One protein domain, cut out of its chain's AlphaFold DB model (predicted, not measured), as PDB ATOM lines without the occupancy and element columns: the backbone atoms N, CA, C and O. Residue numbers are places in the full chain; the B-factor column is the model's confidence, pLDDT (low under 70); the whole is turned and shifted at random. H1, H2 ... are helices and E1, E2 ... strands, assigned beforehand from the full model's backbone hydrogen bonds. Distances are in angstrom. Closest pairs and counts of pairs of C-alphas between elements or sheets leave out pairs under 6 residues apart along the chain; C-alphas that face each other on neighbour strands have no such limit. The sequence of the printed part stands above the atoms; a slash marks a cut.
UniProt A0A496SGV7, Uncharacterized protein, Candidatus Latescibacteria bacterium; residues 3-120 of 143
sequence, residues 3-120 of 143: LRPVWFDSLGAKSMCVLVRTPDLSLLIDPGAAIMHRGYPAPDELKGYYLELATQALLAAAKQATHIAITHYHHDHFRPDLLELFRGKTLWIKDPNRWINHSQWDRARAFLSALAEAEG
ATOM      1  N   LEU A   3     -24.514  -3.972  11.700       97.62
ATOM      2  CA  LEU A   3     -25.716  -4.488  11.054       97.62
ATOM      3  C   LEU A   3     -25.463  -5.936  10.651       97.62
ATOM      4  O   LEU A   3     -24.498  -6.218   9.944       97.62
ATOM      5  N   ARG A   4     -26.320  -6.852  11.102       98.25
ATOM      6  CA  ARG A   4     -26.227  -8.272  10.767       98.25
ATOM      7  C   ARG A   4     -27.556  -8.772  10.207       98.25
ATOM      8  O   ARG A   4     -28.502  -8.927  10.982       98.25
ATOM      9  N   PRO A   5     -27.632  -9.074   8.900       98.00
ATOM     10  CA  PRO A   5     -28.721  -9.869   8.351       98.00
ATOM     11  C   PRO A   5     -28.844 -11.188   9.121       98.00
ATOM     12  O   PRO A   5     -27.843 -11.871   9.351       98.00
ATOM     13  N   VAL A   6     -30.051 -11.517   9.575       98.12
ATOM     14  CA  VAL A   6     -30.335 -12.764  10.298       98.12
ATOM     15  C   VAL A   6     -30.917 -13.785   9.334       98.12
ATOM     16  O   VAL A   6     -30.377 -14.882   9.216       98.12
ATOM     17  N   TRP A   7     -31.984 -13.411   8.631       98.12
ATOM     18  CA  TRP A   7     -32.587 -14.215   7.576       98.12
ATOM     19  C   TRP A   7     -33.373 -13.315   6.627       98.12
ATOM     20  O   TRP A   7     -33.970 -12.329   7.052       98.12
ATOM     21  N   PHE A   8     -33.350 -13.655   5.345       96.88
ATOM     22  CA  PHE A   8     -34.082 -12.984   4.272       96.88
ATOM     23  C   PHE A   8     -34.661 -14.045   3.342       96.88
ATOM     24  O   PHE A   8     -34.379 -15.231   3.529       96.88
ATOM     25  N   ASP A   9     -35.453 -13.629   2.357       91.94
ATOM     26  CA  ASP A   9     -35.974 -14.511   1.315       91.94
ATOM     27  C   ASP A   9     -34.912 -15.498   0.820       91.94
ATOM     28  O   ASP A   9     -33.898 -15.140   0.217       91.94
ATOM     29  N   SER A  10     -35.153 -16.765   1.141       81.56
ATOM     30  CA  SER A  10     -34.271 -17.882   0.850       81.56
ATOM     31  C   SER A  10     -34.994 -18.913  -0.012       81.56
ATOM     32  O   SER A  10     -36.163 -18.751  -0.364       81.56
ATOM     33  N   LEU A  11     -34.312 -20.018  -0.321       85.56
ATOM     34  CA  LEU A  11     -34.805 -21.116  -1.159       85.56
ATOM     35  C   LEU A  11     -36.095 -21.802  -0.660       85.56
ATOM     36  O   LEU A  11     -36.551 -22.753  -1.284       85.56
ATOM     37  N   GLY A  12     -36.702 -21.355   0.438       90.88
ATOM     38  CA  GLY A  12     -37.901 -21.984   0.974       90.88
ATOM     39  C   GLY A  12     -38.667 -21.198   2.034       90.88
ATOM     40  O   GLY A  12     -39.835 -21.504   2.278       90.88
ATOM     41  N   ALA A  13     -38.059 -20.161   2.612       96.44
ATOM     42  CA  ALA A  13     -38.694 -19.309   3.607       96.44
ATOM     43  C   ALA A  13     -38.509 -17.830   3.261       96.44
ATOM     44  O   ALA A  13     -37.400 -17.394   2.952       96.44
ATOM     45  N   LYS A  14     -39.603 -17.073   3.336       96.81
ATOM     46  CA  LYS A  14     -39.615 -15.615   3.217       96.81
ATOM     47  C   LYS A  14     -39.415 -14.950   4.574       96.81
ATOM     48  O   LYS A  14     -39.957 -15.433   5.572       96.81
ATOM     49  N   SER A  15     -38.625 -13.882   4.616       97.62
ATOM     50  CA  SER A  15     -38.257 -13.172   5.851       97.62
ATOM     51  C   SER A  15     -37.627 -11.813   5.547       97.62
ATOM     52  O   SER A  15     -37.112 -11.591   4.450       97.62
ATOM     53  N   MET A  16     -37.587 -10.936   6.547       97.25
ATOM     54  CA  MET A  16     -36.818  -9.693   6.512       97.25
ATOM     55  C   MET A  16     -36.263  -9.383   7.905       97.25
ATOM     56  O   MET A  16     -36.720  -8.462   8.560       97.25
ATOM     57  N   CYS A  17     -35.301 -10.167   8.396       98.50
ATOM     58  CA  CYS A  17     -34.809 -10.018   9.765       98.50
ATOM     59  C   CYS A  17     -33.374  -9.485   9.829       98.50
ATOM     60  O   CYS A  17     -32.442 -10.059   9.251       98.50
ATOM     61  N   VAL A  18     -33.173  -8.413  10.600       98.62
ATOM     62  CA  VAL A  18     -31.863  -7.780  10.819       98.62
ATOM     63  C   VAL A  18     -31.631  -7.539  12.303       98.62
ATOM     64  O   VAL A  18     -32.465  -6.948  12.984       98.62
ATOM     65  N   LEU A  19     -30.456  -7.925  12.802       98.75
ATOM     66  CA  LEU A  19     -29.973  -7.516  14.116       98.75
ATOM     67  C   LEU A  19     -29.087  -6.273  13.971       98.75
ATOM     68  O   LEU A  19     -28.040  -6.309  13.321       98.75
ATOM     69  N   VAL A  20     -29.489  -5.190  14.624       98.56
ATOM     70  CA  VAL A  20     -28.759  -3.926  14.714       98.56
ATOM     71  C   VAL A  20     -28.165  -3.796  16.110       98.56
ATOM     72  O   VAL A  20     -28.869  -3.939  17.107       98.56
ATOM     73  N   ARG A  21     -26.866  -3.504  16.193       98.19
ATOM     74  CA  ARG A  21     -26.172  -3.251  17.461       98.19
ATOM     75  C   ARG A  21     -25.479  -1.895  17.463       98.19
ATOM     76  O   ARG A  21     -24.611  -1.616  16.628       98.19
ATOM     77  N   THR A  22     -25.825  -1.077  18.441       97.31
ATOM     78  CA  THR A  22     -25.114   0.140  18.847       97.31
ATOM     79  C   THR A  22     -24.537  -0.078  20.258       97.31
ATOM     80  O   THR A  22     -24.774  -1.136  20.846       97.31
ATOM     81  N   PRO A  23     -23.730   0.850  20.808       96.88
ATOM     82  CA  PRO A  23     -23.199   0.708  22.170       96.88
ATOM     83  C   PRO A  23     -24.275   0.582  23.262       96.88
ATOM     84  O   PRO A  23     -24.023  -0.015  24.302       96.88
ATOM     85  N   ASP A  24     -25.459   1.136  23.018       95.75
ATOM     86  CA  ASP A  24     -26.568   1.293  23.962       95.75
ATOM     87  C   ASP A  24     -27.824   0.480  23.594       95.75
ATOM     88  O   ASP A  24     -28.689   0.260  24.441       95.75
ATOM     89  N   LEU A  25     -27.926  -0.010  22.354       96.75
ATOM     90  CA  LEU A  25     -29.111  -0.688  21.834       96.75
ATOM     91  C   LEU A  25     -28.747  -1.972  21.079       96.75
ATOM     92  O   LEU A  25     -27.862  -1.998  20.223       96.75
ATOM     93  N   SER A  26     -29.502  -3.039  21.343       98.38
ATOM     94  CA  SER A  26     -29.511  -4.255  20.527       98.38
ATOM     95  C   SER A  26     -30.934  -4.481  20.027       98.38
ATOM     96  O   SER A  26     -31.801  -4.935  20.778       98.38
ATOM     97  N   LEU A  27     -31.178  -4.099  18.776       98.69
ATOM     98  CA  LEU A  27     -32.492  -4.072  18.144       98.69
ATOM     99  C   LEU A  27     -32.594  -5.182  17.103       98.69
ATOM    100  O   LEU A  27     -31.818  -5.215  16.151       98.69
ATOM    101  N   LEU A  28     -33.576  -6.064  17.257       98.75
ATOM    102  CA  LEU A  28     -33.939  -7.043  16.240       98.75
ATOM    103  C   LEU A  28     -35.149  -6.529  15.460       98.75
ATOM    104  O   LEU A  28     -36.218  -6.317  16.027       98.75
ATOM    105  N   ILE A  29     -34.968  -6.291  14.171       98.69
ATOM    106  CA  ILE A  29     -36.008  -5.770  13.290       98.69
ATOM    107  C   ILE A  29     -36.653  -6.950  12.577       98.69
ATOM    108  O   ILE A  29     -35.935  -7.763  11.997       98.69
ATOM    109  N   ASP A  30     -37.982  -7.010  12.633       98.38
ATOM    110  CA  ASP A  30     -38.845  -7.942  11.913       98.38
ATOM    111  C   ASP A  30     -38.437  -9.425  12.049       98.38
ATOM    112  O   ASP A  30     -38.114 -10.085  11.056       98.38
ATOM    113  N   PRO A  31     -38.452 -10.000  13.274       98.12
ATOM    114  CA  PRO A  31     -38.149 -11.410  13.492       98.12
ATOM    115  C   PRO A  31     -39.296 -12.328  13.034       98.12
ATOM    116  O   PRO A  31     -39.915 -13.040  13.826       98.12
ATOM    117  N   GLY A  32     -39.596 -12.297  11.738       97.88
ATOM    118  CA  GLY A  32     -40.583 -13.131  11.071       97.88
ATOM    119  C   GLY A  32     -39.958 -14.105  10.091       97.88
ATOM    120  O   GLY A  32     -38.883 -13.868   9.547       97.88
ATOM    121  N   ALA A  33     -40.642 -15.215   9.853       97.88
ATOM    122  CA  ALA A  33     -40.304 -16.152   8.794       97.88
ATOM    123  C   ALA A  33     -41.554 -16.937   8.410       97.88
ATOM    124  O   ALA A  33     -42.242 -17.473   9.273       97.88
ATOM    125  N   ALA A  34     -41.840 -17.056   7.124       97.31
ATOM    126  CA  ALA A  34     -42.975 -17.838   6.655       97.31
ATOM    127  C   ALA A  34     -42.576 -18.720   5.478       97.31
ATOM    128  O   ALA A  34     -41.682 -18.385   4.705       97.31
ATOM    129  N   ILE A  35     -43.252 -19.859   5.347       96.75
ATOM    130  CA  ILE A  35     -43.032 -20.770   4.228       96.75
ATOM    131  C   ILE A  35     -43.311 -20.050   2.897       96.75
ATOM    132  O   ILE A  35     -44.246 -19.247   2.795       96.75
ATOM    133  N   MET A  36     -42.492 -20.313   1.876       95.75
ATOM    134  CA  MET A  36     -42.724 -19.774   0.535       95.75
ATOM    135  C   MET A  36     -44.052 -20.277  -0.046       95.75
ATOM    136  O   MET A  36     -44.516 -21.382   0.240       95.75
ATOM    137  N   HIS A  37     -44.669 -19.451  -0.892       93.00
ATOM    138  CA  HIS A  37     -45.947 -19.758  -1.532       93.00
ATOM    139  C   HIS A  37     -45.886 -21.044  -2.378       93.00
ATOM    140  O   HIS A  37     -44.826 -21.457  -2.849       93.00
ATOM    141  N   ARG A  38     -47.046 -21.673  -2.615       91.50
ATOM    142  CA  ARG A  38     -47.151 -22.973  -3.310       91.50
ATOM    143  C   ARG A  38     -46.454 -23.001  -4.678       91.50
ATOM    144  O   ARG A  38     -45.853 -24.012  -5.012       91.50
ATOM    145  N   GLY A  39     -46.520 -21.901  -5.431       93.00
ATOM    146  CA  GLY A  39     -45.900 -21.764  -6.755       93.00
ATOM    147  C   GLY A  39     -44.378 -21.585  -6.754       93.00
ATOM    148  O   GLY A  39     -43.774 -21.623  -7.822       93.00
ATOM    149  N   TYR A  40     -43.748 -21.406  -5.590       94.56
ATOM    150  CA  TYR A  40     -42.296 -21.324  -5.494       94.56
ATOM    151  C   TYR A  40     -41.669 -22.690  -5.840       94.56
ATOM    152  O   TYR A  40     -42.127 -23.700  -5.299       94.56
ATOM    153  N   PRO A  41     -40.623 -22.744  -6.690       94.56
ATOM    154  CA  PRO A  41     -40.160 -23.975  -7.344       94.56
ATOM    155  C   PRO A  41     -39.469 -24.996  -6.424       94.56
ATOM    156  O   PRO A  41     -39.081 -26.065  -6.887       94.56
ATOM    157  N   ALA A  42     -39.298 -24.699  -5.134       94.12
ATOM    158  CA  ALA A  42     -38.765 -25.665  -4.177       94.12
ATOM    159  C   ALA A  42     -39.807 -26.742  -3.803       94.12
ATOM    160  O   ALA A  42     -40.993 -26.426  -3.677       94.12
ATOM    161  N   PRO A  43     -39.380 -27.989  -3.544       96.06
ATOM    162  CA  PRO A  43     -40.227 -28.992  -2.901       96.06
ATOM    163  C   PRO A  43     -40.699 -28.526  -1.519       96.06
ATOM    164  O   PRO A  43     -39.978 -27.808  -0.824       96.06
ATOM    165  N   ASP A  44     -41.882 -28.962  -1.085       95.75
ATOM    166  CA  ASP A  44     -42.450 -28.533   0.201       95.75
ATOM    167  C   ASP A  44     -41.584 -28.954   1.402       95.75
ATOM    168  O   ASP A  44     -41.441 -28.189   2.355       95.75
ATOM    169  N   GLU A  45     -40.912 -30.105   1.314       96.25
ATOM    170  CA  GLU A  45     -39.921 -30.562   2.298       96.25
ATOM    171  C   GLU A  45     -38.768 -29.562   2.454       96.25
ATOM    172  O   GLU A  45     -38.376 -29.211   3.568       96.25
ATOM    173  N   LEU A  46     -38.264 -29.036   1.332       96.25
ATOM    174  CA  LEU A  46     -37.183 -28.055   1.328       96.25
ATOM    175  C   LEU A  46     -37.663 -26.703   1.873       96.25
ATOM    176  O   LEU A  46     -36.930 -26.034   2.603       96.25
ATOM    177  N   LYS A  47     -38.909 -26.312   1.575       97.62
ATOM    178  CA  LYS A  47     -39.520 -25.110   2.161       97.62
ATOM    179  C   LYS A  47     -39.625 -25.212   3.681       97.62
ATOM    180  O   LYS A  47     -39.244 -24.272   4.379       97.62
ATOM    181  N   GLY A  48     -40.081 -26.358   4.188       97.44
ATOM    182  CA  GLY A  48     -40.132 -26.647   5.622       97.44
ATOM    183  C   GLY A  48     -38.747 -26.612   6.269       97.44
ATOM    184  O   GLY A  48     -38.565 -25.949   7.288       97.44
ATOM    185  N   TYR A  49     -37.750 -27.230   5.631       97.56
ATOM    186  CA  TYR A  49     -36.362 -27.208   6.097       97.56
ATOM    187  C   TYR A  49     -35.816 -25.780   6.257       97.56
ATOM    188  O   TYR A  49     -35.271 -25.433   7.306       97.56
ATOM    189  N   TYR A  50     -36.001 -24.913   5.256       97.88
ATOM    190  CA  TYR A  50     -35.545 -23.524   5.350       97.88
ATOM    191  C   TYR A  50     -36.331 -22.697   6.367       97.88
ATOM    192  O   TYR A  50     -35.750 -21.804   6.983       97.88
ATOM    193  N   LEU A  51     -37.620 -22.979   6.570       97.75
ATOM    194  CA  LEU A  51     -38.406 -22.319   7.612       97.75
ATOM    195  C   LEU A  51     -37.897 -22.680   9.012       97.75
ATOM    196  O   LEU A  51     -37.832 -21.805   9.877       97.75
ATOM    197  N   GLU A  52     -37.502 -23.934   9.226       97.88
ATOM    198  CA  GLU A  52     -36.904 -24.377  10.485       97.88
ATOM    199  C   GLU A  52     -35.564 -23.670  10.725       97.88
ATOM    200  O   GLU A  52     -35.365 -23.055  11.773       97.88
ATOM    201  N   LEU A  53     -34.678 -23.643   9.723       98.12
ATOM    202  CA  LEU A  53     -33.407 -22.917   9.821       98.12
ATOM    203  C   LEU A  53     -33.601 -21.424  10.114       98.12
ATOM    204  O   LEU A  53     -32.910 -20.871  10.975       98.12
ATOM    205  N   ALA A  54     -34.557 -20.783   9.435       98.12
ATOM    206  CA  ALA A  54     -34.918 -19.396   9.696       98.12
ATOM    207  C   ALA A  54     -35.373 -19.229  11.148       98.12
ATOM    208  O   ALA A  54     -34.860 -18.373  11.861       98.12
ATOM    209  N   THR A  55     -36.275 -20.094  11.613       98.19
ATOM    210  CA  THR A  55     -36.807 -20.071  12.981       98.19
ATOM    211  C   THR A  55     -35.685 -20.171  14.021       98.19
ATOM    212  O   THR A  55     -35.616 -19.344  14.932       98.19
ATOM    213  N   GLN A  56     -34.735 -21.090  13.840       98.31
ATOM    214  CA  GLN A  56     -33.580 -21.216  14.735       98.31
ATOM    215  C   GLN A  56     -32.680 -19.971  14.719       98.31
ATOM    216  O   GLN A  56     -32.236 -19.503  15.774       98.31
ATOM    217  N   ALA A  57     -32.437 -19.383  13.543       98.31
ATOM    218  CA  ALA A  57     -31.655 -18.155  13.411       98.31
ATOM    219  C   ALA A  57     -32.332 -16.957  14.104       98.31
ATOM    220  O   ALA A  57     -31.659 -16.187  14.798       98.31
ATOM    221  N   LEU A  58     -33.657 -16.833  13.967       98.50
ATOM    222  CA  LEU A  58     -34.467 -15.815  14.639       98.50
ATOM    223  C   LEU A  58     -34.371 -15.943  16.161       98.50
ATOM    224  O   LEU A  58     -34.037 -14.967  16.832       98.50
ATOM    225  N   LEU A  59     -34.576 -17.145  16.707       98.50
ATOM    226  CA  LEU A  59     -34.483 -17.409  18.148       98.50
ATOM    227  C   LEU A  59     -33.081 -17.108  18.696       98.50
ATOM    228  O   LEU A  59     -32.930 -16.486  19.751       98.50
ATOM    229  N   ALA A  60     -32.033 -17.500  17.970       98.44
ATOM    230  CA  ALA A  60     -30.652 -17.207  18.348       98.44
ATOM    231  C   ALA A  60     -30.335 -15.699  18.322       98.44
ATOM    232  O   ALA A  60     -29.570 -15.209  19.160       98.44
ATOM    233  N   ALA A  61     -30.917 -14.949  17.380       98.31
ATOM    234  CA  ALA A  61     -30.786 -13.497  17.316       98.31
ATOM    235  C   ALA A  61     -31.627 -12.782  18.391       98.31
ATOM    236  O   ALA A  61     -31.161 -11.803  18.968       98.31
ATOM    237  N   ALA A  62     -32.811 -13.289  18.733       98.19
ATOM    238  CA  ALA A  62     -33.666 -12.720  19.778       98.19
ATOM    239  C   ALA A  62     -33.018 -12.789  21.168       98.19
ATOM    240  O   ALA A  62     -33.081 -11.826  21.935       98.19
ATOM    241  N   LYS A  63     -32.280 -13.870  21.466       97.75
ATOM    242  CA  LYS A  63     -31.459 -13.986  22.693       97.75
ATOM    243  C   LYS A  63     -30.429 -12.861  22.833       97.75
ATOM    244  O   LYS A  63     -30.029 -12.518  23.938       97.75
ATOM    245  N   GLN A  64     -30.000 -12.291  21.712       97.31
ATOM    246  CA  GLN A  64     -28.999 -11.233  21.636       97.31
ATOM    247  C   GLN A  64     -29.590  -9.820  21.658       97.31
ATOM    248  O   GLN A  64     -28.815  -8.861  21.726       97.31
ATOM    249  N   ALA A  65     -30.909  -9.683  21.547       98.25
ATOM    250  CA  ALA A  65     -31.614  -8.415  21.438       98.25
ATOM    251  C   ALA A  65     -32.205  -7.981  22.784       98.25
ATOM    252  O   ALA A  65     -32.574  -8.808  23.618       98.25
ATOM    253  N   THR A  66     -32.310  -6.672  22.988       98.12
ATOM    254  CA  THR A  66     -33.058  -6.058  24.097       98.12
ATOM    255  C   THR A  66     -34.366  -5.442  23.605       98.12
ATOM    256  O   THR A  66     -35.330  -5.368  24.362       98.12
ATOM    257  N   HIS A  67     -34.409  -5.050  22.329       98.62
ATOM    258  CA  HIS A  67     -35.562  -4.447  21.677       98.62
ATOM    259  C   HIS A  67     -35.942  -5.227  20.423       98.62
ATOM    260  O   HIS A  67     -35.074  -5.786  19.745       98.62
ATOM    261  N   ILE A  68     -37.230  -5.217  20.092       98.56
ATOM    262  CA  ILE A  68     -37.746  -5.751  18.832       98.56
ATOM    263  C   ILE A  68     -38.580  -4.684  18.142       98.56
ATOM    264  O   ILE A  68     -39.466  -4.107  18.764       98.56
ATOM    265  N   ALA A  69     -38.329  -4.459  16.856       98.56
ATOM    266  CA  ALA A  69     -39.217  -3.674  16.009       98.56
ATOM    267  C   ALA A  69     -40.042  -4.602  15.114       98.56
ATOM    268  O   ALA A  69     -39.479  -5.511  14.509       98.56
ATOM    269  N   ILE A  70     -41.351  -4.353  15.021       97.56
ATOM    270  CA  ILE A  70     -42.248  -5.016  14.064       97.56
ATOM    271  C   ILE A  70     -42.852  -3.941  13.165       97.56
ATOM    272  O   ILE A  70     -43.669  -3.128  13.607       97.56
ATOM    273  N   THR A  71     -42.458  -3.937  11.896       95.38
ATOM    274  CA  THR A  71     -42.891  -2.941  10.913       95.38
ATOM    275  C   THR A  71     -44.348  -3.143  10.506       95.38
ATOM    276  O   THR A  71     -45.075  -2.165  10.312       95.38
ATOM    277  N   HIS A  72     -44.795  -4.400  10.394       93.88
ATOM    278  CA  HIS A  72     -46.178  -4.766  10.099       93.88
ATOM    279  C   HIS A  72     -46.492  -6.238  10.417       93.88
ATOM    280  O   HIS A  72     -45.609  -7.073  10.588       93.88
ATOM    281  N   TYR A  73     -47.785  -6.567  10.455       95.12
ATOM    282  CA  TYR A  73     -48.291  -7.846  10.962       95.12
ATOM    283  C   TYR A  73     -48.431  -8.933   9.875       95.12
ATOM    284  O   TYR A  73     -49.489  -9.548   9.703       95.12
ATOM    285  N   HIS A  74     -47.364  -9.196   9.120       95.56
ATOM    286  CA  HIS A  74     -47.253 -10.358   8.225       95.56
ATOM    287  C   HIS A  74     -46.278 -11.400   8.793       95.56
ATOM    288  O   HIS A  74     -45.285 -11.034   9.406       95.56
ATOM    289  N   HIS A  75     -46.530 -12.698   8.590       95.81
ATOM    290  CA  HIS A  75     -45.770 -13.767   9.268       95.81
ATOM    291  C   HIS A  75     -44.276 -13.849   8.896       95.81
ATOM    292  O   HIS A  75     -43.462 -14.392   9.637       95.81
ATOM    293  N   ASP A  76     -43.903 -13.278   7.757       96.75
ATOM    294  CA  ASP A  76     -42.530 -13.058   7.297       96.75
ATOM    295  C   ASP A  76     -41.825 -11.874   7.980       96.75
ATOM    296  O   ASP A  76     -40.610 -11.754   7.871       96.75
ATOM    297  N   HIS A  77     -42.555 -11.061   8.748       97.44
ATOM    298  CA  HIS A  77     -42.030  -9.950   9.551       97.44
ATOM    299  C   HIS A  77     -42.203 -10.157  11.065       97.44
ATOM    300  O   HIS A  77     -41.463  -9.579  11.853       97.44
ATOM    301  N   PHE A  78     -43.130 -11.014  11.503       96.62
ATOM    302  CA  PHE A  78     -43.231 -11.421  12.910       96.62
ATOM    303  C   PHE A  78     -43.812 -12.835  13.072       96.62
ATOM    304  O   PHE A  78     -44.607 -13.282  12.247       96.62
ATOM    305  N   ARG A  79     -43.461 -13.533  14.158       96.50
ATOM    306  CA  ARG A  79     -43.966 -14.881  14.488       96.50
ATOM    307  C   ARG A  79     -44.801 -14.884  15.773       96.50
ATOM    308  O   ARG A  79     -44.237 -15.095  16.843       96.50
ATOM    309  N   PRO A  80     -46.128 -14.650  15.705       94.75
ATOM    310  CA  PRO A  80     -46.984 -14.637  16.900       94.75
ATOM    311  C   PRO A  80     -47.085 -16.002  17.591       94.75
ATOM    312  O   PRO A  80     -47.446 -16.068  18.757       94.75
ATOM    313  N   ASP A  81     -46.767 -17.078  16.875       95.75
ATOM    314  CA  ASP A  81     -46.706 -18.448  17.376       95.75
ATOM    315  C   ASP A  81     -45.461 -18.733  18.236       95.75
ATOM    316  O   ASP A  81     -45.435 -19.736  18.942       95.75
ATOM    317  N   LEU A  82     -44.451 -17.854  18.213       96.44
ATOM    318  CA  LEU A  82     -43.194 -17.998  18.953       96.44
ATOM    319  C   LEU A  82     -43.050 -16.877  19.986       96.44
ATOM    320  O   LEU A  82     -42.226 -15.968  19.842       96.44
ATOM    321  N   LEU A  83     -43.872 -16.919  21.037       95.06
ATOM    322  CA  LEU A  83     -43.882 -15.879  22.071       95.06
ATOM    323  C   LEU A  83     -42.521 -15.716  22.768       95.06
ATOM    324  O   LEU A  83     -42.211 -14.624  23.252       95.06
ATOM    325  N   GLU A  84     -41.663 -16.747  22.774       94.62
ATOM    326  CA  GLU A  84     -40.311 -16.640  23.325       94.62
ATOM    327  C   GLU A  84     -39.426 -15.598  22.626       94.62
ATOM    328  O   GLU A  84     -38.473 -15.115  23.241       94.62
ATOM    329  N   LEU A  85     -39.739 -15.204  21.383       97.00
ATOM    330  CA  LEU A  85     -39.029 -14.121  20.698       97.00
ATOM    331  C   LEU A  85     -39.170 -12.799  21.457       97.00
ATOM    332  O   LEU A  85     -38.218 -12.025  21.522       97.00
ATOM    333  N   PHE A  86     -40.343 -12.548  22.040       95.94
ATOM    334  CA  PHE A  86     -40.731 -11.240  22.570       95.94
ATOM    335  C   PHE A  86     -40.551 -11.111  24.083       95.94
ATOM    336  O   PHE A  86     -40.547  -9.995  24.607       95.94
ATOM    337  N   ARG A  87     -40.367 -12.230  24.791       93.00
ATOM    338  CA  ARG A  87     -40.278 -12.255  26.253       93.00
ATOM    339  C   ARG A  87     -39.144 -11.369  26.776       93.00
ATOM    340  O   ARG A  87     -37.982 -11.508  26.380       93.00
ATOM    341  N   GLY A  88     -39.486 -10.481  27.711       93.44
ATOM    342  CA  GLY A  88     -38.540  -9.563  28.348       93.44
ATOM    343  C   GLY A  88     -37.887  -8.565  27.383       93.44
ATOM    344  O   GLY A  88     -36.778  -8.100  27.656       93.44
ATOM    345  N   LYS A  89     -38.519  -8.280  26.234       96.44
ATOM    346  CA  LYS A  89     -38.053  -7.290  25.252       96.44
ATOM    347  C   LYS A  89     -38.946  -6.060  25.258       96.44
ATOM    348  O   LYS A  89     -40.161  -6.159  25.403       96.44
ATOM    349  N   THR A  90     -38.349  -4.905  24.995       97.62
ATOM    350  CA  THR A  90     -39.112  -3.701  24.653       97.62
ATOM    351  C   THR A  90     -39.560  -3.797  23.196       97.62
ATOM    352  O   THR A  90     -38.726  -3.944  22.299       97.62
ATOM    353  N   LEU A  91     -40.867  -3.709  22.946       97.38
ATOM    354  CA  LEU A  91     -41.431  -3.838  21.603       97.38
ATOM    355  C   LEU A  91     -41.741  -2.466  20.991       97.38
ATOM    356  O   LEU A  91     -42.438  -1.646  21.586       97.38
ATOM    357  N   TRP A  92     -41.258  -2.239  19.774       97.62
ATOM    358  CA  TRP A  92     -41.584  -1.092  18.928       97.62
ATOM    359  C   TRP A  92     -42.449  -1.574  17.770       97.62
ATOM    360  O   TRP A  92     -41.957  -2.023  16.736       97.62
ATOM    361  N   ILE A  93     -43.760  -1.524  17.970       94.75
ATOM    362  CA  ILE A  93     -44.740  -2.055  17.023       94.75
ATOM    363  C   ILE A  93     -45.625  -0.939  16.493       94.75
ATOM    364  O   ILE A  93     -45.846   0.080  17.151       94.75
ATOM    365  N   LYS A  94     -46.165  -1.143  15.295       90.44
ATOM    366  CA  LYS A  94     -47.146  -0.224  14.729       90.44
ATOM    367  C   LYS A  94     -48.432  -0.231  15.557       90.44
ATOM    368  O   LYS A  94     -48.935  -1.301  15.897       90.44
ATOM    369  N   ASP A  95     -48.978   0.955  15.827       89.12
ATOM    370  CA  ASP A  95     -50.255   1.115  16.530       89.12
ATOM    371  C   ASP A  95     -51.351   0.280  15.836       89.12
ATOM    372  O   ASP A  95     -51.653   0.539  14.663       89.12
ATOM    373  N   PRO A  96     -51.954  -0.714  16.523       86.69
ATOM    374  CA  PRO A  96     -52.990  -1.546  15.931       86.69
ATOM    375  C   PRO A  96     -54.206  -0.718  15.494       86.69
ATOM    376  O   PRO A  96     -54.909  -1.093  14.571       86.69
ATOM    377  N   ASN A  97     -54.467   0.444  16.081       85.75
ATOM    378  CA  ASN A  97     -55.666   1.224  15.785       85.75
ATOM    379  C   ASN A  97     -55.466   2.294  14.701       85.75
ATOM    380  O   ASN A  97     -56.425   2.986  14.350       85.75
ATOM    381  N   ARG A  98     -54.259   2.439  14.132       86.88
ATOM    382  CA  ARG A  98     -53.949   3.499  13.158       86.88
ATOM    383  C   ARG A  98     -53.211   2.985  11.927       86.88
ATOM    384  O   ARG A  98     -52.230   2.258  12.014       86.88
ATOM    385  N   TRP A  99     -53.642   3.453  10.753       84.44
ATOM    386  CA  TRP A  99     -52.940   3.254   9.476       84.44
ATOM    387  C   TRP A  99     -52.630   1.788   9.120       84.44
ATOM    388  O   TRP A  99     -51.633   1.514   8.446       84.44
ATOM    389  N   ILE A 100     -53.475   0.847   9.550       85.69
ATOM    390  CA  ILE A 100     -53.406  -0.569   9.173       85.69
ATOM    391  C   ILE A 100     -54.732  -1.062   8.586       85.69
ATOM    392  O   ILE A 100     -55.792  -0.469   8.799       85.69
ATOM    393  N   ASN A 101     -54.662  -2.139   7.804       90.25
ATOM    394  CA  ASN A 101     -55.835  -2.797   7.235       90.25
ATOM    395  C   ASN A 101     -56.458  -3.796   8.235       90.25
ATOM    396  O   ASN A 101     -55.905  -4.040   9.306       90.25
ATOM    397  N   HIS A 102     -57.608  -4.376   7.879       88.00
ATOM    398  CA  HIS A 102     -58.343  -5.294   8.760       88.00
ATOM    399  C   HIS A 102     -57.537  -6.546   9.133       88.00
ATOM    400  O   HIS A 102     -57.493  -6.919  10.297       88.00
ATOM    401  N   SER A 103     -56.842  -7.170   8.176       89.44
ATOM    402  CA  SER A 103     -56.082  -8.395   8.453       89.44
ATOM    403  C   SER A 103     -54.885  -8.147   9.370       89.44
ATOM    404  O   SER A 103     -54.580  -8.971  10.229       89.44
ATOM    405  N   GLN A 104     -54.218  -7.002   9.227       92.62
ATOM    406  CA  GLN A 104     -53.187  -6.572  10.166       92.62
ATOM    407  C   GLN A 104     -53.777  -6.264  11.543       92.62
ATOM    408  O   GLN A 104     -53.147  -6.591  12.542       92.62
ATOM    409  N   TRP A 105     -54.974  -5.676  11.604       91.69
ATOM    410  CA  TRP A 105     -55.662  -5.378  12.860       91.69
ATOM    411  C   TRP A 105     -56.008  -6.642  13.648       91.69
ATOM    412  O   TRP A 105     -55.654  -6.732  14.822       91.69
ATOM    413  N   ASP A 106     -56.603  -7.645  12.997       91.75
ATOM    414  CA  ASP A 106     -56.918  -8.929  13.638       91.75
ATOM    415  C   ASP A 106     -55.659  -9.595  14.200       91.75
ATOM    416  O   ASP A 106     -55.622 -10.010  15.359       91.75
ATOM    417  N   ARG A 107     -54.593  -9.642  13.391       94.69
ATOM    418  CA  ARG A 107     -53.312 -10.245  13.779       94.69
ATOM    419  C   ARG A 107     -52.639  -9.498  14.921       94.69
ATOM    420  O   ARG A 107     -52.111 -10.142  15.819       94.69
ATOM    421  N   ALA A 108     -52.667  -8.168  14.897       93.50
ATOM    422  CA  ALA A 108     -52.101  -7.350  15.958       93.50
ATOM    423  C   ALA A 108     -52.825  -7.578  17.287       93.50
ATOM    424  O   ALA A 108     -52.172  -7.718  18.317       93.50
ATOM    425  N   ARG A 109     -54.162  -7.665  17.272       91.88
ATOM    426  CA  ARG A 109     -54.935  -7.935  18.490       91.88
ATOM    427  C   ARG A 109     -54.686  -9.333  19.029       91.88
ATOM    428  O   ARG A 109     -54.363  -9.453  20.200       91.88
ATOM    429  N   ALA A 110     -54.756 -10.356  18.178       93.19
ATOM    430  CA  ALA A 110     -54.462 -11.726  18.592       93.19
ATOM    431  C   ALA A 110     -53.060 -11.838  19.215       93.19
ATOM    432  O   ALA A 110     -52.884 -12.462  20.257       93.19
ATOM    433  N   PHE A 111     -52.076 -11.171  18.609       94.62
ATOM    434  CA  PHE A 111     -50.715 -11.107  19.125       94.62
ATOM    435  C   PHE A 111     -50.619 -10.404  20.485       94.62
ATOM    436  O   PHE A 111     -49.992 -10.928  21.400       94.62
ATOM    437  N   LEU A 112     -51.242  -9.232  20.635       92.75
ATOM    438  CA  LEU A 112     -51.195  -8.464  21.881       92.75
ATOM    439  C   LEU A 112     -51.951  -9.145  23.025       92.75
ATOM    440  O   LEU A 112     -51.457  -9.117  24.150       92.75
ATOM    441  N   SER A 113     -53.094  -9.781  22.750       91.75
ATOM    442  CA  SER A 113     -53.811 -10.589  23.745       91.75
ATOM    443  C   SER A 113     -52.949 -11.771  24.199       91.75
ATOM    444  O   SER A 113     -52.744 -11.937  25.397       91.75
ATOM    445  N   ALA A 114     -52.331 -12.511  23.267       92.19
ATOM    446  CA  ALA A 114     -51.438 -13.623  23.605       92.19
ATOM    447  C   ALA A 114     -50.207 -13.184  24.425       92.19
ATOM    448  O   ALA A 114     -49.789 -13.888  25.343       92.19
ATOM    449  N   LEU A 115     -49.634 -12.009  24.131       91.81
ATOM    450  CA  LEU A 115     -48.549 -11.441  24.937       91.81
ATOM    451  C   LEU A 115     -49.011 -11.064  26.347       91.81
ATOM    452  O   LEU A 115     -48.306 -11.350  27.310       91.81
ATOM    453  N   ALA A 116     -50.175 -10.428  26.475       90.06
ATOM    454  CA  ALA A 116     -50.706 -10.027  27.775       90.06
ATOM    455  C   ALA A 116     -50.999 -11.241  28.664       90.06
ATOM    456  O   ALA A 116     -50.591 -11.257  29.825       90.06
ATOM    457  N   GLU A 117     -51.617 -12.278  28.097       89.69
ATOM    458  CA  GLU A 117     -51.847 -13.554  28.776       89.69
ATOM    459  C   GLU A 117     -50.530 -14.198  29.230       89.69
ATOM    460  O   GLU A 117     -50.411 -14.629  30.378       89.69
ATOM    461  N   ALA A 118     -49.513 -14.222  28.361       88.12
ATOM    462  CA  ALA A 118     -48.216 -14.821  28.669       88.12
ATOM    463  C   ALA A 118     -47.438 -14.090  29.778       88.12
ATOM    464  O   ALA A 118     -46.652 -14.724  30.483       88.12
ATOM    465  N   GLU A 119     -47.652 -12.783  29.945       83.56
ATOM    466  CA  GLU A 119     -47.022 -11.957  30.985       83.56
ATOM    467  C   GLU A 119     -47.885 -11.847  32.263       83.56
ATOM    468  O   GLU A 119     -47.521 -11.143  33.205       83.56
ATOM    469  N   GLY A 120     -49.031 -12.542  32.326       78.88
ATOM    470  CA  GLY A 120     -49.951 -12.496  33.470       78.88
ATOM    471  C   GLY A 120     -50.675 -11.153  33.632       78.88
ATOM    472  O   GLY A 120     -51.186 -10.847  34.711       78.88
TER     473      GLY A 120
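Overview. This is residues 3 to 120 of the 143 residues of an uncharacterized protein of Candidatus Latescibacteria bacterium (UniProt A0A496SGV7). A twisted sheet of five strands has one long helix, H1, packed along one face over E1 and E2, and no named helix on its other face. The second helix, H2, lies off the sheet beyond edge strand E5, and the long loop of residues 71 to 89 runs through the space between the two helices. The printed part has 118 residues with two named helices and five named strands, E1 E2 E3 H1 E4 E5 H2 along the chain; the sheet is mixed, in the order E1 E2 E3 E4 E5, and the class is mixed, helices and strands. The whole is compact, with a radius of gyration of the C-alphas of 14.4 A and spans of 40 by 37 by 27 A.

Arrangement. E1, residues 3 to 8, and E2, residues 16 to 21, form an antiparallel hairpin, with N 6 and O 17 2.8 A apart. E2 forms a second antiparallel hairpin with E3, residues 26 to 29, where N 20 and O 27 are 2.8 A apart. E1, E2 and E3 make a meander, each strand the antiparallel neighbour of the one before. H1, residues 44 to 62, is on the sheet at a height over the sheet of 9.6 A; H1 and the sheet E1 E2 E3 E4 E5 make two layers, a helix on one face of a sheet. It runs along the strands, at 23 degrees to E1 on the local plane; the closest C-alphas of E1 and H1 are those of Trp 7 and Ala 54, 6.1 A apart. E3, H1 and E4, residues 67 to 70, form a strand-helix-strand unit, two parallel neighbour strands with a helix between, with a right-handed crossover; N 69 and O 28 are 2.9 A apart. E5, residues 90 to 93, is the parallel neighbour of E4, with N 92 and O 68 2.8 A apart. H2, residues 102 to 118, is not on the sheet and is apart from H1. In H1 and H2 every O i to N i+4 pair is within hydrogen-bond range.

Along the chain. E1 begins at C-alpha 3, (-25.716, -4.488, 11.054), and is 13.7 A long; E2 is 16.6 A long. H1 measures 26.7 A and begins at C-alpha 44, (-42.450, -28.533, 0.201). H2 measures 24.3 A and ends at C-alpha 118, (-48.216, -14.821, 28.669).

Size, cuts and confidence. The two C-alphas farthest apart are those of Pro 41 and Gly 120, 43.5 A. The printed part has no cut. The links E3 to H1, of 14 residues, and E4 to E5, of 19, are long. The mean pLDDT of the printed part is 94.9, and no printed residue is under 70.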